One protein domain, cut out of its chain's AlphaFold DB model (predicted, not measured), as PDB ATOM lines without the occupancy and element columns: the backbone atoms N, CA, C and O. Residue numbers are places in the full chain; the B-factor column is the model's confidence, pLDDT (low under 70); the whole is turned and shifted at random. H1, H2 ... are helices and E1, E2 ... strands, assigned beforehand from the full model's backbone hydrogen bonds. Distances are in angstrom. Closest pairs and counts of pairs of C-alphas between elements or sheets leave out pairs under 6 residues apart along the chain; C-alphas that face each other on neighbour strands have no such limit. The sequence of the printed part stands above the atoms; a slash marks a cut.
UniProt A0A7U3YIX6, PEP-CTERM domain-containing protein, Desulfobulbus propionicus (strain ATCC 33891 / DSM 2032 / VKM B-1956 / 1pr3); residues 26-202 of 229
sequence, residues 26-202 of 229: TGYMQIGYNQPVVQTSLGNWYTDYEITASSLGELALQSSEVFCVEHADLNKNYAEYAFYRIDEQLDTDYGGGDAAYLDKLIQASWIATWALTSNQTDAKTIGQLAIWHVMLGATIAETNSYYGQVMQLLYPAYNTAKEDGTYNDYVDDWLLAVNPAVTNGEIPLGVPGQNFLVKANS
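AT A GLANCE: This is residues 26 to 202 of the 229 residues of the protein "PEP-CTERM domain-containing protein" of Desulfobulbus propionicus (strain ATCC 33891 / DSM 2032 / VKM B-1956 / 1pr3) (UniProt A0A7U3YIX6). A small closed barrel of six strands has a helical hairpin, H2 and H3, packed on its outside, and H4 crosses the far side of that hairpin, away from the barrel. The short H1 sits by the first residues of H2. The printed part has 177 residues, with four named helices and six named strands that follow along the chain as E1 E2 E3 E4 H1 H2 H3 H4 E5 E6; round the ring run E1 E2 E3 E6 E5 E4 and back to E1, each neighbour pair antiparallel. The class is mixed, helices and strands. The whole is compact, with a radius of gyration of the C-alphas of 15.4 A, and spans 42 by 34 by 30 A.

IN THESE COORDINATES: Find C-alpha 26 at (193.412, 236.112, 206.504); from there E1 runs through residues 26 to 40, 31.6 A long, and bends by 90 degrees at residue 36. E2, residues 43 to 55, 31.4 A, bends by 61 degrees at residue 48, and E3, residues 61 to 68, by 77 degrees at residue 64. E4 is residues 79 to 85, E5 174 to 178, and E6 196 to 200, ending at C-alpha 200 (202.826, 228.000, 201.878). Of the helices, H1 is residues 89 to 93, H2 101 to 117, 24.4 A, H3 123 to 136, 19.4 A, and H4 147 to 163, 23.2 A.

HOW THE PARTS SIT: Start at the barrel, where E1, E2 and E3 are a meander, each strand the antiparallel neighbour of the one before, and E4 completes a Greek key by pairing back with E1. Look for N 30 and O 53 between E1 and E2, 2.8 A, N 51 and O 64 between E2 and E3, 2.7 A, N 197 and O 67 between E6 and E3, 2.8 A, N 177 and O 196 between E5 and E6, 2.8 A, N 84 and O 176 between E4 and E5, 2.8 A, and N 81 and O 27 between E4 and E1, 2.8 A. Outside the barrel, H3 is on it at a height of 5.8 A, across the strands; C-alphas 47 of E2 and 125 are closest, 5.0 A. H2 is on it too, at 8.8 A. H2 and H3 touch, C-alphas 115 and 123 closest at 4.8 A, at a shallow tilt of 5 degrees, opposite ways. H4 touches H3 about perpendicular, 73 degrees, C-alphas 130 and 150 closest at 5.9 A. H1 touches H2 with C-alphas 91 and 101, 6.0 A. Every O i to N i+4 pair is within hydrogen-bond range in H1, H2 and H3; in H4, 11 of 13.

THE WHOLE: C-alphas 58 and 143 are farthest apart, 45.2 A. The printed part has no cut. The link E5 to E6 is long. Confidence is under 70 at residues 58, 91 to 99, 181 to 192 and 202.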
ATOM      1  N   THR A  26     193.306 234.810 207.167       85.94
ATOM      2  CA  THR A  26     193.412 236.112 206.504       85.94
ATOM      3  C   THR A  26     194.767 236.738 206.811       85.94
ATOM      4  O   THR A  26     195.467 236.336 207.745       85.94
ATOM      5  N   GLY A  27     195.174 237.699 205.992       87.06
ATOM      6  CA  GLY A  27     196.423 238.424 206.176       87.06
ATOM      7  C   GLY A  27     196.549 239.567 205.187       87.06
ATOM      8  O   GLY A  27     195.830 239.627 204.197       87.06
ATOM      9  N   TYR A  28     197.466 240.489 205.450       89.62
ATOM     10  CA  TYR A  28     197.692 241.638 204.582       89.62
ATOM     11  C   TYR A  28     198.916 241.411 203.708       89.62
ATOM     12  O   TYR A  28     199.941 240.924 204.188       89.62
ATOM     13  N   MET A  29     198.823 241.791 202.437       91.50
ATOM     14  CA  MET A  29     199.932 241.769 201.489       91.50
ATOM     15  C   MET A  29     199.941 243.047 200.653       91.50
ATOM     16  O   MET A  29     198.900 243.635 200.369       91.50
ATOM     17  N   GLN A  30     201.133 243.465 200.242       92.25
ATOM     18  CA  GLN A  30     201.342 244.423 199.168       92.25
ATOM     19  C   GLN A  30     202.112 243.730 198.053       92.25
ATOM     20  O   GLN A  30     203.208 243.208 198.279       92.25
ATOM     21  N   ILE A  31     201.550 243.759 196.849       93.31
ATOM     22  CA  ILE A  31     202.134 243.110 195.680       93.31
ATOM     23  C   ILE A  31     202.893 244.135 194.833       93.31
ATOM     24  O   ILE A  31     202.365 245.189 194.468       93.31
ATOM     25  N   GLY A  32     204.150 243.818 194.543       93.06
ATOM     26  CA  GLY A  32     204.984 244.478 193.551       93.06
ATOM     27  C   GLY A  32     204.949 243.735 192.220       93.06
ATOM     28  O   GLY A  32     204.519 242.586 192.140       93.06
ATOM     29  N   TYR A  33     205.402 244.411 191.169       93.25
ATOM     30  CA  TYR A  33     205.546 243.837 189.838       93.25
ATOM     31  C   TYR A  33     206.853 244.296 189.200       93.25
ATOM     32  O   TYR A  33     207.265 245.447 189.369       93.25
ATOM     33  N   ASN A  34     207.469 243.414 188.423       92.62
ATOM     34  CA  ASN A  34     208.757 243.634 187.780       92.62
ATOM     35  C   ASN A  34     208.703 243.295 186.279       92.62
ATOM     36  O   ASN A  34     207.749 242.709 185.766       92.62
ATOM     37  N   GLN A  35     209.723 243.748 185.544       93.31
ATOM     38  CA  GLN A  35     209.899 243.425 184.122       93.31
ATOM     39  C   GLN A  35     210.088 241.908 183.919       93.31
ATOM     40  O   GLN A  35     210.617 241.255 184.814       93.31
ATOM     41  N   PRO A  36     209.750 241.362 182.734       94.44
ATOM     42  CA  PRO A  36     209.292 242.058 181.529       94.44
ATOM     43  C   PRO A  36     207.774 242.283 181.464       94.44
ATOM     44  O   PRO A  36     206.981 241.559 182.074       94.44
ATOM     45  N   VAL A  37     207.376 243.267 180.649       94.44
ATOM     46  CA  VAL A  37     205.997 243.423 180.158       94.44
ATOM     47  C   VAL A  37     205.815 242.598 178.886       94.44
ATOM     48  O   VAL A  37     206.549 242.784 177.915       94.44
ATOM     49  N   VAL A  38     204.812 241.722 178.871       94.50
ATOM     50  CA  VAL A  38     204.499 240.860 177.725       94.50
ATOM     51  C   VAL A  38     203.094 241.160 177.210       94.50
ATOM     52  O   VAL A  38     202.153 241.332 177.984       94.50
ATOM     53  N   GLN A  39     202.960 241.228 175.884       94.62
ATOM     54  CA  GLN A  39     201.675 241.387 175.213       94.62
ATOM     55  C   GLN A  39     200.954 240.039 175.096       94.62
ATOM     56  O   GLN A  39     201.487 239.089 174.516       94.62
ATOM     57  N   THR A  40     199.718 239.990 175.582       93.62
ATOM     58  CA  THR A  40     198.780 238.871 175.441       93.62
ATOM     59  C   THR A  40     197.484 239.347 174.775       93.62
ATOM     60  O   THR A  40     197.302 240.540 174.510       93.62
ATOM     61  N   SER A  41     196.544 238.435 174.523       94.19
ATOM     62  CA  SER A  41     195.177 238.786 174.110       94.19
ATOM     63  C   SER A  41     194.420 239.640 175.134       94.19
ATOM     64  O   SER A  41     193.436 240.279 174.769       94.19
ATOM     65  N   LEU A  42     194.881 239.677 176.389       88.94
ATOM     66  CA  LEU A  42     194.309 240.477 177.475       88.94
ATOM     67  C   LEU A  42     194.996 241.846 177.630       88.94
ATOM     68  O   LEU A  42     194.632 242.623 178.507       88.94
ATOM     69  N   GLY A  43     195.999 242.162 176.805       91.44
ATOM     70  CA  GLY A  43     196.743 243.422 176.856       91.44
ATOM     71  C   GLY A  43     198.203 243.249 177.269       91.44
ATOM     72  O   GLY A  43     198.779 242.172 177.138       91.44
ATOM     73  N   ASN A  44     198.822 244.335 177.730       93.25
ATOM     74  CA  ASN A  44     200.230 244.360 178.125       93.25
ATOM     75  C   ASN A  44     200.347 244.268 179.644       93.25
ATOM     76  O   ASN A  44     199.910 245.184 180.340       93.25
ATOM     77  N   TRP A  45     200.977 243.205 180.140       91.00
ATOM     78  CA  TRP A  45     201.037 242.925 181.572       91.00
ATOM     79  C   TRP A  45     202.454 242.575 182.022       91.00
ATOM     80  O   TRP A  45     203.216 241.952 181.280       91.00
ATOM     81  N   TYR A  46     202.807 242.987 183.241       94.06
ATOM     82  CA  TYR A  46     204.030 242.545 183.914       94.06
ATOM     83  C   TYR A  46     203.930 241.059 184.235       94.06
ATOM     84  O   TYR A  46     202.851 240.588 184.575       94.06
ATOM     85  N   THR A  47     205.030 240.326 184.121       94.81
ATOM     86  CA  THR A  47     205.023 238.856 184.253       94.81
ATOM     87  C   THR A  47     205.769 238.333 185.476       94.81
ATOM     88  O   THR A  47     205.872 237.123 185.650       94.81
ATOM     89  N   ASP A  48     206.266 239.236 186.315       94.69
ATOM     90  CA  ASP A  48     206.954 238.923 187.562       94.69
ATOM     91  C   ASP A  48     206.256 239.681 188.692       94.69
ATOM     92  O   ASP A  48     206.149 240.910 188.627       94.69
ATOM     93  N   TYR A  49     205.732 238.950 189.676       95.06
ATOM     94  CA  TYR A  49     204.988 239.491 190.809       95.06
ATOM     95  C   TYR A  49     205.588 238.978 192.109       95.06
ATOM     96  O   TYR A  49     205.884 237.792 192.258       95.06
ATOM     97  N   GLU A  50     205.706 239.871 193.084       94.81
ATOM     98  CA  GLU A  50     206.287 239.538 194.378       94.81
ATOM     99  C   GLU A  50     205.557 240.230 195.529       94.81
ATOM    100  O   GLU A  50     204.997 241.318 195.395       94.81
ATOM    101  N   ILE A  51     205.597 239.614 196.701       93.19
ATOM    102  CA  ILE A  51     205.161 240.207 197.956       93.19
ATOM    103  C   ILE A  51     206.257 241.160 198.427       93.19
ATOM    104  O   ILE A  51     207.339 240.741 198.834       93.19
ATOM    105  N   THR A  52     205.949 242.454 198.415       92.75
ATOM    106  CA  THR A  52     206.866 243.526 198.845       92.75
ATOM    107  C   THR A  52     206.710 243.880 200.324       92.75
ATOM    108  O   THR A  52     207.655 244.350 200.957       92.75
ATOM    109  N   ALA A  53     205.532 243.624 200.898       87.69
ATOM    110  CA  ALA A  53     205.265 243.719 202.329       87.69
ATOM    111  C   ALA A  53     204.125 242.769 202.708       87.69
ATOM    112  O   ALA A  53     203.183 242.601 201.934       87.69
ATOM    113  N   SER A  54     204.160 242.177 203.903       89.50
ATOM    114  CA  SER A  54     203.070 241.316 204.373       89.50
ATOM    115  C   SER A  54     202.939 241.259 205.897       89.50
ATOM    116  O   SER A  54     203.891 241.505 206.634       89.50
ATOM    117  N   SER A  55     201.724 240.980 206.375       86.38
ATOM    118  CA  SER A  55     201.427 240.556 207.748       86.38
ATOM    119  C   SER A  55     200.442 239.399 207.669       86.38
ATOM    120  O   SER A  55     199.234 239.592 207.519       86.38
ATOM    121  N   LEU A  56     200.971 238.186 207.725       79.56
ATOM    122  CA  LEU A  56     200.240 236.978 207.341       79.56
ATOM    123  C   LEU A  56     199.662 236.209 208.535       79.56
ATOM    124  O   LEU A  56     199.240 235.068 208.395       79.56
ATOM    125  N   GLY A  57     199.633 236.826 209.720       72.25
ATOM    126  CA  GLY A  57     199.191 236.151 210.939       72.25
ATOM    127  C   GLY A  57     200.032 234.901 211.220       72.25
ATOM    128  O   GLY A  57     201.259 234.979 211.261       72.25
ATOM    129  N   GLU A  58     199.367 233.758 211.412       66.69
ATOM    130  CA  GLU A  58     200.008 232.447 211.616       66.69
ATOM    131  C   GLU A  58     200.491 231.792 210.308       66.69
ATOM    132  O   GLU A  58     201.217 230.797 210.348       66.69
ATOM    133  N   LEU A  59     200.128 232.343 209.143       76.62
ATOM    134  CA  LEU A  59     200.545 231.813 207.851       76.62
ATOM    135  C   LEU A  59     201.990 232.230 207.544       76.62
ATOM    136  O   LEU A  59     202.294 233.399 207.322       76.62
ATOM    137  N   ALA A  60     202.893 231.256 207.478       75.12
ATOM    138  CA  ALA A  60     204.234 231.459 206.941       75.12
ATOM    139  C   ALA A  60     204.257 231.107 205.443       75.12
ATOM    140  O   ALA A  60     203.730 230.066 205.048       75.12
ATOM    141  N   LEU A  61     204.899 231.940 204.616       80.69
ATOM    142  CA  LEU A  61     205.140 231.670 203.189       80.69
ATOM    143  C   LEU A  61     206.606 231.300 202.954       80.69
ATOM    144  O   LEU A  61     207.492 231.828 203.625       80.69
ATOM    145  N   GLN A  62     206.868 230.406 201.997       76.56
ATOM    146  CA  GLN A  62     208.242 229.997 201.640       76.56
ATOM    147  C   GLN A  62     208.934 230.969 200.697       76.56
ATOM    148  O   GLN A  62     210.153 230.917 200.547       76.56
ATOM    149  N   SER A  63     208.153 231.797 200.011       81.44
ATOM    150  CA  SER A  63     208.624 232.633 198.921       81.44
ATOM    151  C   SER A  63     207.897 233.969 198.934       81.44
ATOM    152  O   SER A  63     206.712 234.026 199.263       81.44
ATOM    153  N   SER A  64     208.608 235.031 198.554       88.81
ATOM    154  CA  SER A  64     207.984 236.299 198.167       88.81
ATOM    155  C   SER A  64     207.362 236.216 196.773       88.81
ATOM    156  O   SER A  64     206.529 237.047 196.447       88.81
ATOM    157  N   GLU A  65     207.738 235.229 195.960       94.00
ATOM    158  CA  GLU A  65     207.215 235.044 194.605       94.00
ATOM    159  C   GLU A  65     205.753 234.612 194.616       94.00
ATOM    160  O   GLU A  65     205.378 233.679 195.335       94.00
ATOM    161  N   VAL A  66     204.949 235.259 193.775       95.44
ATOM    162  CA  VAL A  66     203.525 234.960 193.617       95.44
ATOM    163  C   VAL A  66     203.136 234.965 192.147       95.44
ATOM    164  O   VAL A  66     203.790 235.599 191.323       95.44
ATOM    165  N   PHE A  67     202.049 234.276 191.810       97.50
ATOM    166  CA  PHE A  67     201.568 234.205 190.431       97.50
ATOM    167  C   PHE A  67     200.138 234.708 190.332       97.50
ATOM    168  O   PHE A  67     199.251 234.204 191.013       97.50
ATOM    169  N   CYS A  68     199.907 235.699 189.479       95.31
ATOM    170  CA  CYS A  68     198.585 236.261 189.242       95.31
ATOM    171  C   CYS A  68     197.698 235.246 188.506       95.31
ATOM    172  O   CYS A  68     198.113 234.689 187.488       95.31
ATOM    173  N   VAL A  69     196.474 235.028 188.985       93.56
ATOM    174  CA  VAL A  69     195.512 234.086 188.379       93.56
ATOM    175  C   VAL A  69     194.247 234.761 187.857       93.56
ATOM    176  O   VAL A  69     193.307 234.079 187.453       93.56
ATOM    177  N   GLU A  70     194.213 236.093 187.834       88.31
ATOM    178  CA  GLU A  70     193.009 236.857 187.520       88.31
ATOM    179  C   GLU A  70     193.272 238.042 186.587       88.31
ATOM    180  O   GLU A  70     194.306 238.704 186.652       88.31
ATOM    181  N   HIS A  71     192.298 238.338 185.726       86.00
ATOM    182  CA  HIS A  71     192.305 239.524 184.877       86.00
ATOM    183  C   HIS A  71     191.588 240.690 185.572       86.00
ATOM    184  O   HIS A  71     190.452 241.031 185.239       86.00
ATOM    185  N   ALA A  72     192.266 241.290 186.545       85.31
ATOM    186  CA  ALA A  72     191.806 242.471 187.269       85.31
ATOM    187  C   ALA A  72     192.946 243.483 187.439       85.31
ATOM    188  O   ALA A  72     194.112 243.164 187.202       85.31
ATOM    189  N   ASP A  73     192.624 244.710 187.846       83.69
ATOM    190  CA  ASP A  73     193.639 245.705 188.187       83.69
ATOM    191  C   ASP A  73     194.311 245.363 189.521       83.69
ATOM    192  O   ASP A  73     193.651 245.036 190.510       83.69
ATOM    193  N   LEU A  74     195.637 245.491 189.566       84.12
ATOM    194  CA  LEU A  74     196.395 245.272 190.791       84.12
ATOM    195  C   LEU A  74     196.077 246.344 191.839       84.12
ATOM    196  O   LEU A  74     196.299 247.541 191.620       84.12
ATOM    197  N   ASN A  75     195.699 245.899 193.033       84.31
ATOM    198  CA  ASN A  75     195.715 246.747 194.212       84.31
ATOM    199  C   ASN A  75     197.159 246.950 194.692       84.31
ATOM    200  O   ASN A  75     197.779 246.053 195.255       84.31
ATOM    201  N   LYS A  76     197.709 248.147 194.461       80.31
ATOM    202  CA  LYS A  76     199.095 248.487 194.841       80.31
ATOM    203  C   LYS A  76     199.260 248.820 196.324       80.31
ATOM    204  O   LYS A  76     200.383 249.053 196.775       80.31
ATOM    205  N   ASN A  77     198.154 248.925 197.055       86.25
ATOM    206  CA  ASN A  77     198.177 249.219 198.476       86.25
ATOM    207  C   ASN A  77     198.381 247.939 199.279       86.25
ATOM    208  O   ASN A  77     198.166 246.830 198.800       86.25
ATOM    209  N   TYR A  78     198.756 248.118 200.538       87.00
ATOM    210  CA  TYR A  78     198.706 247.050 201.520       87.00
ATOM    211  C   TYR A  78     197.243 246.670 201.778       87.00
ATOM    212  O   TYR A  78     196.487 247.474 202.328       87.00
ATOM    213  N   ALA A  79     196.837 245.488 201.322       88.06
ATOM    214  CA  ALA A  79     195.443 245.061 201.282       88.06
ATOM    215  C   ALA A  79     195.253 243.702 201.956       88.06
ATOM    216  O   ALA A  79     196.183 242.902 202.029       88.06
ATOM    217  N   GLU A  80     194.043 243.454 202.453       87.44
ATOM    218  CA  GLU A  80     193.682 242.180 203.070       87.44
ATOM    219  C   GLU A  80     193.377 241.121 202.005       87.44
ATOM    220  O   GLU A  80     192.634 241.367 201.050       87.44
ATOM    221  N   TYR A  81     193.946 239.937 202.200       88.75
ATOM    222  CA  TYR A  81     193.736 238.737 201.408       88.75
ATOM    223  C   TYR A  81     193.160 237.635 202.296       88.75
ATOM    224  O   TYR A  81     193.585 237.449 203.443       88.75
ATOM    225  N   ALA A  82     192.216 236.879 201.742       87.69
ATOM    226  CA  ALA A  82     191.781 235.605 202.300       87.69
ATOM    227  C   ALA A  82     192.546 234.473 201.606       87.69
ATOM    228  O   ALA A  82     192.658 234.467 200.382       87.69
ATOM    229  N   PHE A  83     193.096 233.537 202.379       87.94
ATOM    230  CA  PHE A  83     193.901 232.436 201.854       87.94
ATOM    231  C   PHE A  83     193.108 231.136 201.893       87.94
ATOM    232  O   PHE A  83     192.700 230.685 202.964       87.94
ATOM    233  N   TYR A  84     192.941 230.512 200.735       87.25
ATOM    234  CA  TYR A  84     192.202 229.267 200.569       87.25
ATOM    235  C   TYR A  84     193.126 228.145 200.121       87.25
ATOM    236  O   TYR A  84     194.073 228.361 199.361       87.25
ATOM    237  N   ARG A  85     192.824 226.933 200.583       88.19
ATOM    238  CA  ARG A  85     193.410 225.718 200.015       88.19
ATOM    239  C   ARG A  85     192.863 225.493 198.627       88.19
ATOM    240  O   ARG A  85     191.739 225.887 198.334       88.19
ATOM    241  N   ILE A  86     193.652 224.813 197.815       89.31
ATOM    242  CA  ILE A  86     193.225 224.363 196.502       89.31
ATOM    243  C   ILE A  86     192.635 222.965 196.668       89.31
ATOM    244  O   ILE A  86     193.342 221.965 196.605       89.31
ATOM    245  N   ASP A  87     191.336 222.917 196.950       86.56
ATOM    246  CA  ASP A  87     190.569 221.688 197.132       86.56
ATOM    247  C   ASP A  87     189.174 221.796 196.488       86.56
ATOM    248  O   ASP A  87     188.796 222.834 195.940       86.56
ATOM    249  N   GLU A  88     188.410 220.701 196.537       79.81
ATOM    250  CA  GLU A  88     187.063 220.577 195.952       79.81
ATOM    251  C   GLU A  88     186.090 221.677 196.391       79.81
ATOM    252  O   GLU A  88     185.101 221.946 195.706       79.81
ATOM    253  N   GLN A  89     186.352 222.352 197.511       74.81
ATOM    254  CA  GLN A  89     185.434 223.350 198.027       74.81
ATOM    255  C   GLN A  89     185.535 224.696 197.303       74.81
ATOM    256  O   GLN A  89     184.554 225.441 197.260       74.81
ATOM    257  N   LEU A  90     186.661 224.972 196.634       75.31
ATOM    258  CA  LEU A  90     186.813 226.165 195.796       75.31
ATOM    259  C   LEU A  90     185.872 226.185 194.586       75.31
ATOM    260  O   LEU A  90     185.427 227.262 194.187       75.31
ATOM    261  N   ASP A  91     185.536 225.028 194.012       68.31
ATOM    262  CA  ASP A  91     184.613 224.958 192.870       68.31
ATOM    263  C   ASP A  91     183.218 225.485 193.230       68.31
ATOM    264  O   ASP A  91     182.539 226.101 192.402       68.31
ATOM    265  N   THR A  92     182.806 225.271 194.483       62.47
ATOM    266  CA  THR A  92     181.491 225.678 194.988       62.47
ATOM    267  C   THR A  92     181.441 227.178 195.282       62.47
ATOM    268  O   THR A  92     180.442 227.827 194.970       62.47
ATOM    269  N   ASP A  93     182.528 227.735 195.818       62.81
ATOM    270  CA  ASP A  93     182.546 229.104 196.342       62.81
ATOM    271  C   ASP A  93     183.063 230.146 195.340       62.81
ATOM    272  O   ASP A  93     182.601 231.287 195.341       62.81
ATOM    273  N   TYR A  94     183.989 229.758 194.458       64.38
ATOM    274  CA  TYR A  94     184.664 230.662 193.518       64.38
ATOM    275  C   TYR A  94     184.562 230.220 192.056       64.38
ATOM    276  O   TYR A  94     184.600 231.064 191.161       64.38
ATOM    277  N   GLY A  95     184.377 228.923 191.794       58.69
ATOM    278  CA  GLY A  95     184.263 228.391 190.433       58.69
ATOM    279  C   GLY A  95     182.979 228.798 189.704       58.69
ATOM    280  O   GLY A  95     182.868 228.593 188.497       58.69
ATOM    281  N   GLY A  96     181.978 229.351 190.401       56.56
ATOM    282  CA  GLY A  96     180.686 229.709 189.802       56.56
ATOM    283  C   GLY A  96     179.962 228.518 189.153       56.56
ATOM    284  O   GLY A  96     179.117 228.714 188.279       56.56
ATOM    285  N   GLY A  97     180.315 227.287 189.546       53.56
ATOM    286  CA  GLY A  97     179.858 226.046 188.916       53.56
ATOM    287  C   GLY A  97     180.661 225.585 187.689       53.56
ATOM    288  O   GLY A  97     180.259 224.606 187.058       53.56
ATOM    289  N   ASP A  98     181.774 226.241 187.331       62.03
ATOM    290  CA  ASP A  98     182.765 225.696 186.395       62.03
ATOM    291  C   ASP A  98     183.549 224.582 187.098       62.03
ATOM    292  O   ASP A  98     184.514 224.846 187.810       62.03
ATOM    293  N   ALA A  99     183.140 223.331 186.874       60.28
ATOM    294  CA  ALA A  99     183.809 222.141 187.409       60.28
ATOM    295  C   ALA A  99     185.280 221.993 186.953       60.28
ATOM    296  O   ALA A  99     185.948 221.045 187.348       60.28
ATOM    297  N   ALA A 100     185.782 222.890 186.092       79.69
ATOM    298  CA  ALA A 100     187.182 222.944 185.697       79.69
ATOM    299  C   ALA A 100     188.014 223.963 186.500       79.69
ATOM    300  O   ALA A 100     189.208 224.097 186.222       79.69
ATOM    301  N   TYR A 101     187.438 224.725 187.440       83.88
ATOM    302  CA  TYR A 101     188.191 225.748 188.174       83.88
ATOM    303  C   TYR A 101     189.274 225.132 189.069       83.88
ATOM    304  O   TYR A 101     190.436 225.540 188.983       83.88
ATOM    305  N   LEU A 102     188.938 224.089 189.831       87.25
ATOM    306  CA  LEU A 102     189.911 223.311 190.591       87.25
ATOM    307  C   LEU A 102     190.994 222.711 189.688       87.25
ATOM    308  O   LEU A 102     192.179 222.877 189.969       87.25
ATOM    309  N   ASP A 103     190.616 222.078 188.574       89.88
ATOM    310  CA  ASP A 103     191.571 221.491 187.622       89.88
ATOM    311  C   ASP A 103     192.573 222.533 187.094       89.88
ATOM    312  O   ASP A 103     193.773 222.259 186.974       89.88
ATOM    313  N   LYS A 104     192.099 223.754 186.810       92.50
ATOM    314  CA  LYS A 104     192.948 224.879 186.393       92.50
ATOM    315  C   LYS A 104     193.903 225.304 187.508       92.50
ATOM    316  O   LYS A 104     195.077 225.537 187.225       92.50
ATOM    317  N   LEU A 105     193.444 225.374 188.760       93.25
ATOM    318  CA  LEU A 105     194.291 225.719 189.907       93.25
ATOM    319  C   LEU A 105     195.325 224.634 190.227       93.25
ATOM    320  O   LEU A 105     196.469 224.967 190.540       93.25
ATOM    321  N   ILE A 106     194.974 223.353 190.092       94.12
ATOM    322  CA  ILE A 106     195.922 222.235 190.209       94.12
ATOM    323  C   ILE A 106     197.021 222.391 189.153       94.12
ATOM    324  O   ILE A 106     198.212 222.396 189.480       94.12
ATOM    325  N   GLN A 107     196.635 222.604 187.893       96.12
ATOM    326  CA  GLN A 107     197.591 222.826 186.812       96.12
ATOM    327  C   GLN A 107     198.458 224.069 187.058       96.12
ATOM    328  O   GLN A 107     199.675 224.028 186.864       96.12
ATOM    329  N   ALA A 108     197.856 225.171 187.504       96.88
ATOM    330  CA  ALA A 108     198.567 226.406 187.802       96.88
ATOM    331  C   ALA A 108     199.567 226.233 188.958       96.88
ATOM    332  O   ALA A 108     200.672 226.760 188.873       96.88
ATOM    333  N   SER A 109     199.240 225.437 189.979       96.31
ATOM    334  CA  SER A 109     200.133 225.118 191.108       96.31
ATOM    335  C   SER A 109     201.352 224.305 190.667       96.31
ATOM    336  O   SER A 109     202.485 224.571 191.084       96.31
ATOM    337  N   TRP A 110     201.153 223.349 189.756       97.50
ATOM    338  CA  TRP A 110     202.261 222.611 189.151       97.50
ATOM    339  C   TRP A 110     203.167 223.536 188.329       97.50
ATOM    340  O   TRP A 110     204.388 223.514 188.489       97.50
ATOM    341  N   ILE A 111     202.578 224.405 187.498       98.06
ATOM    342  CA  ILE A 111     203.321 225.383 186.689       98.06
ATOM    343  C   ILE A 111     204.093 226.365 187.577       98.06
ATOM    344  O   ILE A 111     205.256 226.655 187.297       98.06
ATOM    345  N   ALA A 112     203.474 226.862 188.647       97.62
ATOM    346  CA  ALA A 112     204.100 227.767 189.599       97.62
ATOM    347  C   ALA A 112     205.304 227.102 190.284       97.62
ATOM    348  O   ALA A 112     206.375 227.699 190.393       97.62
ATOM    349  N   THR A 113     205.173 225.828 190.663       96.50
ATOM    350  CA  THR A 113     206.290 225.040 191.205       96.50
ATOM    351  C   THR A 113     207.410 224.903 190.187       96.50
ATOM    352  O   THR A 113     208.552 225.241 190.498       96.50
ATOM    353  N   TRP A 114     207.082 224.503 188.955       96.75
ATOM    354  CA  TRP A 114     208.049 224.432 187.864       96.75
ATOM    355  C   TRP A 114     208.774 225.767 187.672       96.75
ATOM    356  O   TRP A 114     209.996 225.782 187.569       96.75
ATOM    357  N   ALA A 115     208.061 226.892 187.689       96.75
ATOM    358  CA  ALA A 115     208.642 228.216 187.491       96.75
ATOM    359  C   ALA A 115     209.650 228.603 188.588       96.75
ATOM    360  O   ALA A 115     210.621 229.301 188.300       96.75
ATOM    361  N   LEU A 116     209.454 228.121 189.822       95.50
ATOM    362  CA  LEU A 116     210.363 228.363 190.946       95.50
ATOM    363  C   LEU A 116     211.544 227.386 191.016       95.50
ATOM    364  O   LEU A 116     212.558 227.709 191.632       95.50
ATOM    365  N   THR A 117     211.427 226.195 190.429       94.62
ATOM    366  CA  THR A 117     212.469 225.151 190.507       94.62
ATOM    367  C   THR A 117     213.217 224.919 189.197       94.62
ATOM    368  O   THR A 117     214.221 224.208 189.172       94.62
ATOM    369  N   SER A 118     212.714 225.458 188.090       94.12
ATOM    370  CA  SER A 118     213.295 225.301 186.761       94.12
ATOM    371  C   SER A 118     214.575 226.119 186.608       94.12
ATOM    372  O   SER A 118     214.687 227.241 187.090       94.12
ATOM    373  N   ASN A 119     215.525 225.571 185.850       92.31
ATOM    374  CA  ASN A 119     216.756 226.265 185.459       92.31
ATOM    375  C   ASN A 119     216.607 227.036 184.133       92.31
ATOM    376  O   ASN A 119     217.608 227.474 183.565       92.31
ATOM    377  N   GLN A 120     215.392 227.144 183.586       92.62
ATOM    378  CA  GLN A 120     215.148 227.918 182.369       92.62
ATOM    379  C   GLN A 120     215.336 229.414 182.630       92.62
ATOM    380  O   GLN A 120     214.877 229.948 183.640       92.62
ATOM    381  N   THR A 121     215.967 230.107 181.683       91.50
ATOM    382  CA  THR A 121     215.959 231.574 181.667       91.50
ATOM    383  C   THR A 121     214.515 232.063 181.590       91.50
ATOM    384  O   THR A 121     213.720 231.501 180.839       91.50
ATOM    385  N   ASP A 122     214.181 233.093 182.365       93.25
ATOM    386  CA  ASP A 122     212.835 233.675 182.444       93.25
ATOM    387  C   ASP A 122     211.734 232.679 182.876       93.25
ATOM    388  O   ASP A 122     210.560 232.869 182.552       93.25
ATOM    389  N   ALA A 123     212.078 231.624 183.634       95.44
ATOM    390  CA  ALA A 123     211.125 230.604 184.098       95.44
ATOM    391  C   ALA A 123     209.860 231.191 184.748       95.44
ATOM    392  O   ALA A 123     208.762 230.699 184.496       95.44
ATOM    393  N   LYS A 124     209.997 232.277 185.520       94.81
ATOM    394  CA  LYS A 124     208.861 232.990 186.120       94.81
ATOM    395  C   LYS A 124     207.915 233.575 185.080       94.81
ATOM    396  O   LYS A 124     206.717 233.327 185.152       94.81
ATOM    397  N   THR A 125     208.445 234.284 184.082       95.81
ATOM    398  CA  THR A 125     207.650 234.848 182.985       95.81
ATOM    399  C   THR A 125     206.945 233.748 182.203       95.81
ATOM    400  O   THR A 125     205.749 233.854 181.941       95.81
ATOM    401  N   ILE A 126     207.654 232.664 181.873       96.62
ATOM    402  CA  ILE A 126     207.075 231.502 181.182       96.62
ATOM    403  C   ILE A 126     205.936 230.902 182.018       96.62
ATOM    404  O   ILE A 126     204.853 230.646 181.493       96.62
ATOM    405  N   GLY A 127     206.165 230.720 183.321       97.31
ATOM    406  CA  GLY A 127     205.177 230.207 184.262       97.31
ATOM    407  C   GLY A 127     203.944 231.100 184.366       97.31
ATOM    408  O   GLY A 127     202.829 230.623 184.180       97.31
ATOM    409  N   GLN A 128     204.128 232.404 184.575       97.31
ATOM    410  CA  GLN A 128     203.038 233.376 184.683       97.31
ATOM    411  C   GLN A 128     202.176 233.424 183.414       97.31
ATOM    412  O   GLN A 128     200.946 233.457 183.488       97.31
ATOM    413  N   LEU A 129     202.812 233.384 182.243       96.62
ATOM    414  CA  LEU A 129     202.134 233.342 180.951       96.62
ATOM    415  C   LEU A 129     201.304 232.064 180.771       96.62
ATOM    416  O   LEU A 129     200.159 232.128 180.318       96.62
ATOM    417  N   ALA A 130     201.852 230.912 181.155       96.94
ATOM    418  CA  ALA A 130     201.139 229.643 181.089       96.94
ATOM    419  C   ALA A 130     199.995 229.552 182.109       96.94
ATOM    420  O   ALA A 130     198.938 229.011 181.787       96.94
ATOM    421  N   ILE A 131     200.170 230.125 183.304       97.25
ATOM    422  CA  ILE A 131     199.110 230.248 184.311       97.25
ATOM    423  C   ILE A 131     197.956 231.084 183.761       97.25
ATOM    424  O   ILE A 131     196.814 230.645 183.829       97.25
ATOM    425  N   TRP A 132     198.212 232.237 183.138       95.50
ATOM    426  CA  TRP A 132     197.137 233.025 182.525       95.50
ATOM    427  C   TRP A 132     196.462 232.326 181.351       95.50
ATOM    428  O   TRP A 132     195.256 232.475 181.162       95.50
ATOM    429  N   HIS A 133     197.195 231.548 180.562       94.12
ATOM    430  CA  HIS A 133     196.568 230.748 179.517       94.12
ATOM    431  C   HIS A 133     195.619 229.691 180.104       94.12
ATOM    432  O   HIS A 133     194.504 229.543 179.611       94.12
ATOM    433  N   VAL A 134     196.006 229.021 181.194       93.62
ATOM    434  CA  VAL A 134     195.174 228.016 181.883       93.62
ATOM    435  C   VAL A 134     193.977 228.654 182.595       93.62
ATOM    436  O   VAL A 134     192.838 228.231 182.402       93.62
ATOM    437  N   MET A 135     194.225 229.686 183.402       91.50
ATOM    438  CA  MET A 135     193.211 230.312 184.254       91.50
ATOM    439  C   MET A 135     192.248 231.196 183.458       91.50
ATOM    440  O   MET A 135     191.056 231.229 183.756       91.50
ATOM    441  N   LEU A 136     192.754 231.907 182.446       90.25
ATOM    442  CA  LEU A 136     192.044 233.008 181.782       90.25
ATOM    443  C   LEU A 136     191.852 232.795 180.276       90.25
ATOM    444  O   LEU A 136     191.225 233.624 179.618       90.25
ATOM    445  N   GLY A 137     192.428 231.739 179.694       91.12
ATOM    446  CA  GLY A 137     192.449 231.559 178.240       91.12
ATOM    447  C   GLY A 137     193.285 232.617 177.509       91.12
ATOM    448  O   GLY A 137     193.079 232.847 176.316       91.12
ATOM    449  N   ALA A 138     194.205 233.296 178.207       92.31
ATOM    450  CA  ALA A 138     195.070 234.302 177.601       92.31
ATOM    451  C   ALA A 138     195.943 233.671 176.507       92.31
ATOM    452  O   ALA A 138     196.545 232.615 176.698       92.31
ATOM    453  N   THR A 139     196.044 234.320 175.351       93.38
ATOM    454  CA  THR A 139     196.889 233.848 174.251       93.38
ATOM    455  C   THR A 139     198.049 234.796 174.016       93.38
ATOM    456  O   THR A 139     197.978 235.994 174.293       93.38
ATOM    457  N   ILE A 140     199.143 234.240 173.509       92.81
ATOM    458  CA  ILE A 140     200.353 234.972 173.149       92.81
ATOM    459  C   ILE A 140     200.576 234.727 171.661       92.81
ATOM    460  O   ILE A 140     200.366 233.613 171.179       92.81
ATOM    461  N   ALA A 141     200.974 235.762 170.924       91.88
ATOM    462  CA  ALA A 141     201.258 235.630 169.500       91.88
ATOM    463  C   ALA A 141     202.409 234.642 169.253       91.88
ATOM    464  O   ALA A 141     203.403 234.663 169.973       91.88
ATOM    465  N   GLU A 142     202.323 233.847 168.184       91.38
ATOM    466  CA  GLU A 142     203.372 232.880 167.810       91.38
ATOM    467  C   GLU A 142     204.733 233.536 167.536       91.38
ATOM    468  O   GLU A 142     205.779 232.904 167.657       91.38
ATOM    469  N   THR A 143     204.729 234.822 167.181       91.44
ATOM    470  CA  THR A 143     205.934 235.628 166.956       91.44
ATOM    471  C   THR A 143     206.616 236.082 168.247       91.44
ATOM    472  O   THR A 143     207.719 236.623 168.193       91.44
ATOM    473  N   ASN A 144     205.981 235.898 169.407       92.88
ATOM    474  CA  ASN A 144     206.559 236.229 170.701       92.88
ATOM    475  C   ASN A 144     207.618 235.187 171.098       92.88
ATOM    476  O   ASN A 144     207.393 233.983 170.975       92.88
ATOM    477  N   SER A 145     208.748 235.639 171.645       92.81
ATOM    478  CA  SER A 145     209.853 234.766 172.063       92.81
ATOM    479  C   SER A 145     209.464 233.725 173.119       92.81
ATOM    480  O   SER A 145     210.063 232.653 173.157       92.81
ATOM    481  N   TYR A 146     208.451 234.007 173.942       95.19
ATOM    482  CA  TYR A 146     207.970 233.104 174.991       95.19
ATOM    483  C   TYR A 146     206.987 232.039 174.479       95.19
ATOM    484  O   TYR A 146     206.753 231.050 175.173       95.19
ATOM    485  N   TYR A 147     206.430 232.183 173.268       93.94
ATOM    486  CA  TYR A 147     205.399 231.271 172.753       93.94
ATOM    487  C   TYR A 147     205.875 229.814 172.707       93.94
ATOM    488  O   TYR A 147     205.206 228.922 173.225       93.94
ATOM    489  N   GLY A 148     207.061 229.569 172.139       93.31
ATOM    490  CA  GLY A 148     207.629 228.220 172.061       93.31
ATOM    491  C   GLY A 148     207.898 227.615 173.442       93.31
ATOM    492  O   GLY A 148     207.662 226.431 173.654       93.31
ATOM    493  N   GLN A 149     208.318 228.428 174.412       94.69
ATOM    494  CA  GLN A 149     208.599 227.960 175.770       94.69
ATOM    495  C   GLN A 149     207.318 227.553 176.510       94.69
ATOM    496  O   GLN A 149     207.289 226.516 177.168       94.69
ATOM    497  N   VAL A 150     206.232 228.312 176.350       94.38
ATOM    498  CA  VAL A 150     204.929 227.952 176.926       94.38
ATOM    499  C   VAL A 150     204.343 226.726 176.213       94.38
ATOM    500  O   VAL A 150     204.063 225.708 176.846       94.38
ATOM    501  N   MET A 151     204.203 226.789 174.885       92.69
ATOM    502  CA  MET A 151     203.417 225.809 174.127       92.69
ATOM    503  C   MET A 151     204.158 224.504 173.831       92.69
ATOM    504  O   MET A 151     203.521 223.461 173.704       92.69
ATOM    505  N   GLN A 152     205.485 224.543 173.696       91.06
ATOM    506  CA  GLN A 152     206.281 223.393 173.245       91.06
ATOM    507  C   GLN A 152     207.200 222.824 174.326       91.06
ATOM    508  O   GLN A 152     207.721 221.726 174.145       91.06
ATOM    509  N   LEU A 153     207.401 223.533 175.439       91.94
ATOM    510  CA  LEU A 153     208.209 223.042 176.556       91.94
ATOM    511  C   LEU A 153     207.356 222.817 177.802       91.94
ATOM    512  O   LEU A 153     207.305 221.697 178.305       91.94
ATOM    513  N   LEU A 154     206.652 223.846 178.273       93.88
ATOM    514  CA  LEU A 154     205.945 223.763 179.546       93.88
ATOM    515  C   LEU A 154     204.688 222.882 179.481       93.88
ATOM    516  O   LEU A 154     204.538 221.990 180.314       93.88
ATOM    517  N   TYR A 155     203.809 223.066 178.486       92.94
ATOM    518  CA  TYR A 155     202.614 222.215 178.376       92.94
ATOM    519  C   TYR A 155     202.915 220.738 178.134       92.94
ATOM    520  O   TYR A 155     202.297 219.906 178.799       92.94
ATOM    521  N   PRO A 156     203.867 220.365 177.259       94.75
ATOM    522  CA  PRO A 156     204.276 218.972 177.144       94.75
ATOM    523  C   PRO A 156     204.806 218.396 178.460       94.75
ATOM    524  O   PRO A 156     204.425 217.284 178.810       94.75
ATOM    525  N   ALA A 157     205.601 219.155 179.224       94.69
ATOM    526  CA  ALA A 157     206.095 218.701 180.524       94.69
ATOM    527  C   ALA A 157     204.957 218.457 181.533       94.69
ATOM    528  O   ALA A 157     204.964 217.442 182.227       94.69
ATOM    529  N   TYR A 158     203.951 219.338 181.571       95.69
ATOM    530  CA  TYR A 158     202.756 219.125 182.391       95.69
ATOM    531  C   TYR A 158     201.958 217.889 181.943       95.69
ATOM    532  O   TYR A 158     201.519 217.101 182.775       95.69
ATOM    533  N   ASN A 159     201.795 217.681 180.632       94.94
ATOM    534  CA  ASN A 159     201.097 216.504 180.111       94.94
ATOM    535  C   ASN A 159     201.819 215.203 180.481       94.94
ATOM    536  O   ASN A 159     201.158 214.250 180.880       94.94
ATOM    537  N   THR A 160     203.154 215.179 180.435       96.19
ATOM    538  CA  THR A 160     203.941 214.048 180.946       96.19
ATOM    539  C   THR A 160     203.694 213.826 182.439       96.19
ATOM    540  O   THR A 160     203.393 212.707 182.837       96.19
ATOM    541  N   ALA A 161     203.700 214.880 183.264       95.88
ATOM    542  CA  ALA A 161     203.361 214.748 184.684       95.88
ATOM    543  C   ALA A 161     201.937 214.198 184.903       95.88
ATOM    544  O   ALA A 161     201.693 213.449 185.847       95.88
ATOM    545  N   LYS A 162     200.989 214.526 184.016       95.00
ATOM    546  CA  LYS A 162     199.624 213.987 184.057       95.00
ATOM    547  C   LYS A 162     199.571 212.505 183.687       95.00
ATOM    548  O   LYS A 162     198.855 211.756 184.346       95.00
ATOM    549  N   GLU A 163     200.327 212.081 182.678       96.62
ATOM    550  CA  GLU A 163     200.472 210.667 182.296       96.62
ATOM    551  C   GLU A 163     201.135 209.841 183.408       96.62
ATOM    552  O   GLU A 163     200.705 208.719 183.682       96.62
ATOM    553  N   ASP A 164     202.114 210.429 184.095       95.88
ATOM    554  CA  ASP A 164     202.838 209.811 185.210       95.88
ATOM    555  C   ASP A 164     202.066 209.864 186.543       95.88
ATOM    556  O   ASP A 164     202.464 209.225 187.517       95.88
ATOM    557  N   GLY A 165     200.960 210.615 186.606       94.88
ATOM    558  CA  GLY A 165     200.140 210.772 187.811       94.88
ATOM    559  C   GLY A 165     200.740 211.681 188.892       94.88
ATOM    560  O   GLY A 165     200.333 211.572 190.040       94.88
ATOM    561  N   THR A 166     201.677 212.563 188.532       94.62
ATOM    562  CA  THR A 166     202.395 213.494 189.435       94.62
ATOM    563  C   THR A 166     201.971 214.960 189.262       94.62
ATOM    564  O   THR A 166     202.530 215.876 189.865       94.62
ATOM    565  N   TYR A 167     200.980 215.229 188.405       92.69
ATOM    566  CA  TYR A 167     200.531 216.588 188.075       92.69
ATOM    567  C   TYR A 167     199.950 217.369 189.266       92.69
ATOM    568  O   TYR A 167     199.917 218.596 189.223       92.69
ATOM    569  N   ASN A 168     199.506 216.681 190.318       92.62
ATOM    570  CA  ASN A 168     198.925 217.271 191.523       92.62
ATOM    571  C   ASN A 168     199.845 217.194 192.754       92.62
ATOM    572  O   ASN A 168     199.433 217.650 193.815       92.62
ATOM    573  N   ASP A 169     201.083 216.695 192.629       91.88
ATOM    574  CA  ASP A 169     202.017 216.499 193.758       91.88
ATOM    575  C   ASP A 169     202.318 217.781 194.549       91.88
ATOM    576  O   ASP A 169     202.741 217.721 195.701       91.88
ATOM    577  N   TYR A 170     202.114 218.943 193.928       91.44
ATOM    578  CA  TYR A 170     202.436 220.240 194.511       91.44
ATOM    579  C   TYR A 170     201.216 221.018 194.999       91.44
ATOM    580  O   TYR A 170     201.395 222.108 195.523       91.44
ATOM    581  N   VAL A 171     199.984 220.530 194.814       91.50
ATOM    582  CA  VAL A 171     198.777 221.332 195.098       91.50
ATOM    583  C   VAL A 171     198.728 221.832 196.550       91.50
ATOM    584  O   VAL A 171     198.392 222.990 196.785       91.50
ATOM    585  N   ASP A 172     199.176 221.013 197.504       90.19
ATOM    586  CA  ASP A 172     199.173 221.335 198.938       90.19
ATOM    587  C   ASP A 172     200.243 222.358 199.359       90.19
ATOM    588  O   ASP A 172     200.181 222.899 200.469       90.19
ATOM    589  N   ASP A 173     201.216 222.641 198.487       91.06
ATOM    590  CA  ASP A 173     202.240 223.666 198.713       91.06
ATOM    591  C   ASP A 173     201.732 225.076 198.363       91.06
ATOM    592  O   ASP A 173     202.403 226.070 198.667       91.06
ATOM    593  N   TRP A 174     200.566 225.185 197.718       93.81
ATOM    594  CA  TRP A 174     200.026 226.439 197.204       93.81
ATOM    595  C   TRP A 174     198.688 226.805 197.838       93.81
ATOM    596  O   TRP A 174     197.842 225.969 198.143       93.81
ATOM    597  N   LEU A 175     198.496 228.109 198.013       92.69
ATOM    598  CA  LEU A 175     197.243 228.704 198.454       92.69
ATOM    599  C   LEU A 175     196.757 229.701 197.413       92.69
ATOM    600  O   LEU A 175     197.551 230.444 196.830       92.69
ATOM    601  N   LEU A 176     195.440 229.759 197.243       92.62
ATOM    602  CA  LEU A 176     194.781 230.837 196.525       92.62
ATOM    603  C   LEU A 176     194.588 232.015 197.485       92.62
ATOM    604  O   LEU A 176     193.818 231.934 198.440       92.62
ATOM    605  N   ALA A 177     195.293 233.112 197.236       92.06
ATOM    606  CA  ALA A 177     195.113 234.378 197.926       92.06
ATOM    607  C   ALA A 177     194.103 235.237 197.157       92.06
ATOM    608  O   ALA A 177     194.378 235.664 196.035       92.06
ATOM    609  N   VAL A 178     192.955 235.506 197.774       88.31
ATOM    610  CA  VAL A 178     191.840 236.238 197.165       88.31
ATOM    611  C   VAL A 178     191.782 237.673 197.680       88.31
ATOM    612  O   VAL A 178     191.776 237.886 198.897       88.31
ATOM    613  N   ASN A 179     191.713 238.650 196.770       86.06
ATOM    614  CA  ASN A 179     191.526 240.066 197.091       86.06
ATOM    615  C   ASN A 179     190.446 240.711 196.207       86.06
ATOM    616  O   ASN A 179     190.498 240.545 194.993       86.06
ATOM    617  N   PRO A 180     189.532 241.516 196.779       77.75
ATOM    618  CA  PRO A 180     189.320 241.742 198.217       77.75
ATOM    619  C   PRO A 180     188.977 240.456 198.981       77.75
ATOM    620  O   PRO A 180     188.337 239.560 198.438       77.75
ATOM    621  N   ALA A 181     189.398 240.370 200.247       68.44
ATOM    622  CA  ALA A 181     189.000 239.269 201.114       68.44
ATOM    623  C   ALA A 181     187.464 239.205 201.192       68.44
ATOM    624  O   ALA A 181     186.805 240.154 201.631       68.44
ATOM    625  N   VAL A 182     186.889 238.095 200.732       63.25
ATOM    626  CA  VAL A 182     185.443 237.883 200.751       63.25
ATOM    627  C   VAL A 182     185.002 237.715 202.200       63.25
ATOM    628  O   VAL A 182     185.334 236.737 202.864       63.25
ATOM    629  N   THR A 183     184.235 238.681 202.703       52.16
ATOM    630  CA  THR A 183     183.577 238.568 204.007       52.16
ATOM    631  C   THR A 183     182.143 238.102 203.755       52.16
ATOM    632  O   THR A 183     181.379 238.816 203.115       52.16
ATOM    633  N   ASN A 184     181.765 236.917 204.247       51.97
ATOM    634  CA  ASN A 184     180.412 236.334 204.121       51.97
ATOM    635  C   ASN A 184     179.944 235.965 202.694       51.97
ATOM    636  O   ASN A 184     178.760 236.081 202.391       51.97
ATOM    637  N   GLY A 185     180.841 235.493 201.823       51.91
ATOM    638  CA  GLY A 185     180.461 234.951 200.505       51.91
ATOM    639  C   GLY A 185     180.069 235.995 199.451       51.91
ATOM    640  O   GLY A 185     179.672 235.630 198.349       51.91
ATOM    641  N   GLU A 186     180.190 237.288 199.755       49.09
ATOM    642  CA  GLU A 186     179.970 238.369 198.794       49.09
ATOM    643  C   GLU A 186     181.314 238.956 198.353       49.09
ATOM    644  O   GLU A 186     182.062 239.489 199.171       49.09
ATOM    645  N   ILE A 187     181.618 238.882 197.052       53.91
ATOM    646  CA  ILE A 187     182.725 239.637 196.450       53.91
ATOM    647  C   ILE A 187     182.286 241.110 196.388       53.91
ATOM    648  O   ILE A 187     181.311 241.417 195.693       53.91
ATOM    649  N   PRO A 188     182.965 242.045 197.079       54.31
ATOM    650  CA  PRO A 188     182.680 243.469 196.960       54.31
ATOM    651  C   PRO A 188     182.775 243.936 195.498       54.31
ATOM    652  O   PRO A 188     183.856 243.996 194.912       54.31
ATOM    653  N   LEU A 189     181.634 244.296 194.905       45.97
ATOM    654  CA  LEU A 189     181.577 244.869 193.559       45.97
ATOM    655  C   LEU A 189     182.379 246.180 193.507       45.97
ATOM    656  O   LEU A 189     182.090 247.124 194.242       45.97
ATOM    657  N   GLY A 190     183.353 246.262 192.597       50.56
ATOM    658  CA  GLY A 190     184.087 247.498 192.303       50.56
ATOM    659  C   GLY A 190     185.328 247.767 193.159       50.56
ATOM    660  O   GLY A 190     185.881 248.863 193.066       50.56
ATOM    661  N   VAL A 191     185.794 246.803 193.960       59.47
ATOM    662  CA  VAL A 191     187.124 246.881 194.583       59.47
ATOM    663  C   VAL A 191     188.131 246.210 193.643       59.47
ATOM    664  O   VAL A 191     187.995 245.013 193.400       59.47
ATOM    665  N   PRO A 192     189.116 246.937 193.084       63.19
ATOM    666  CA  PRO A 192     190.164 246.306 192.294       63.19
ATOM    667  C   PRO A 192     190.976 245.382 193.202       63.19
ATOM    668  O   PRO A 192     191.433 245.799 194.272       63.19
ATOM    669  N   GLY A 193     191.144 244.142 192.772       78.38
ATOM    670  CA  GLY A 193     191.933 243.135 193.454       78.38
ATOM    671  C   GLY A 193     192.259 242.024 192.474       78.38
ATOM    672  O   GLY A 193     191.402 241.613 191.701       78.38
ATOM    673  N   GLN A 194     193.524 241.618 192.446       87.88
ATOM    674  CA  GLN A 194     193.964 240.440 191.712       87.88
ATOM    675  C   GLN A 194     194.115 239.297 192.707       87.88
ATOM    676  O   GLN A 194     194.700 239.484 193.781       87.88
ATOM    677  N   ASN A 195     193.648 238.119 192.316       91.69
ATOM    678  CA  ASN A 195     193.938 236.885 193.028       91.69
ATOM    679  C   ASN A 195     195.314 236.328 192.638       91.69
ATOM    680  O   ASN A 195     195.754 236.440 191.486       91.69
ATOM    681  N   PHE A 196     195.984 235.694 193.600       94.81
ATOM    682  CA  PHE A 196     197.337 235.165 193.433       94.81
ATOM    683  C   PHE A 196     197.473 233.743 193.968       94.81
ATOM    684  O   PHE A 196     196.871 233.392 194.977       94.81
ATOM    685  N   LEU A 197     198.337 232.948 193.342       96.19
ATOM    686  CA  LEU A 197     198.909 231.754 193.955       96.19
ATOM    687  C   LEU A 197     200.111 232.147 194.809       96.19
ATOM    688  O   LEU A 197     201.033 232.810 194.324       96.19
ATOM    689  N   VAL A 198     200.102 231.713 196.068       94.88
ATOM    690  CA  VAL A 198     201.175 231.957 197.040       94.88
ATOM    691  C   VAL A 198     201.677 230.639 197.624       94.88
ATOM    692  O   VAL A 198     200.888 229.726 197.867       94.88
ATOM    693  N   LYS A 199     202.988 230.529 197.860       93.31
ATOM    694  CA  LYS A 199     203.604 229.280 198.332       93.31
ATOM    695  C   LYS A 199     203.638 229.189 199.861       93.31
ATOM    696  O   LYS A 199     204.330 229.977 200.512       93.31
ATOM    697  N   ALA A 200     202.937 228.216 200.435       86.81
ATOM    698  CA  ALA A 200     202.826 228.000 201.878       86.81
ATOM    699  C   ALA A 200     204.064 227.305 202.476       86.81
ATOM    700  O   ALA A 200     204.683 226.452 201.850       86.81
ATOM    701  N   ASN A 201     204.436 227.657 203.717       77.38
ATOM    702  CA  ASN A 201     205.601 227.097 204.428       77.38
ATOM    703  C   ASN A 201     205.402 225.702 205.009       77.38
ATOM    704  O   ASN A 201     206.368 225.050 205.402       77.38
ATOM    705  N   SER A 202     204.175 225.216 205.076       65.38
ATOM    706  CA  SER A 202     203.897 223.857 205.517       65.38
ATOM    707  C   SER A 202     202.672 223.339 204.778       65.38
ATOM    708  O   SER A 202     201.727 224.118 204.625       65.38
TER     709      SER A 202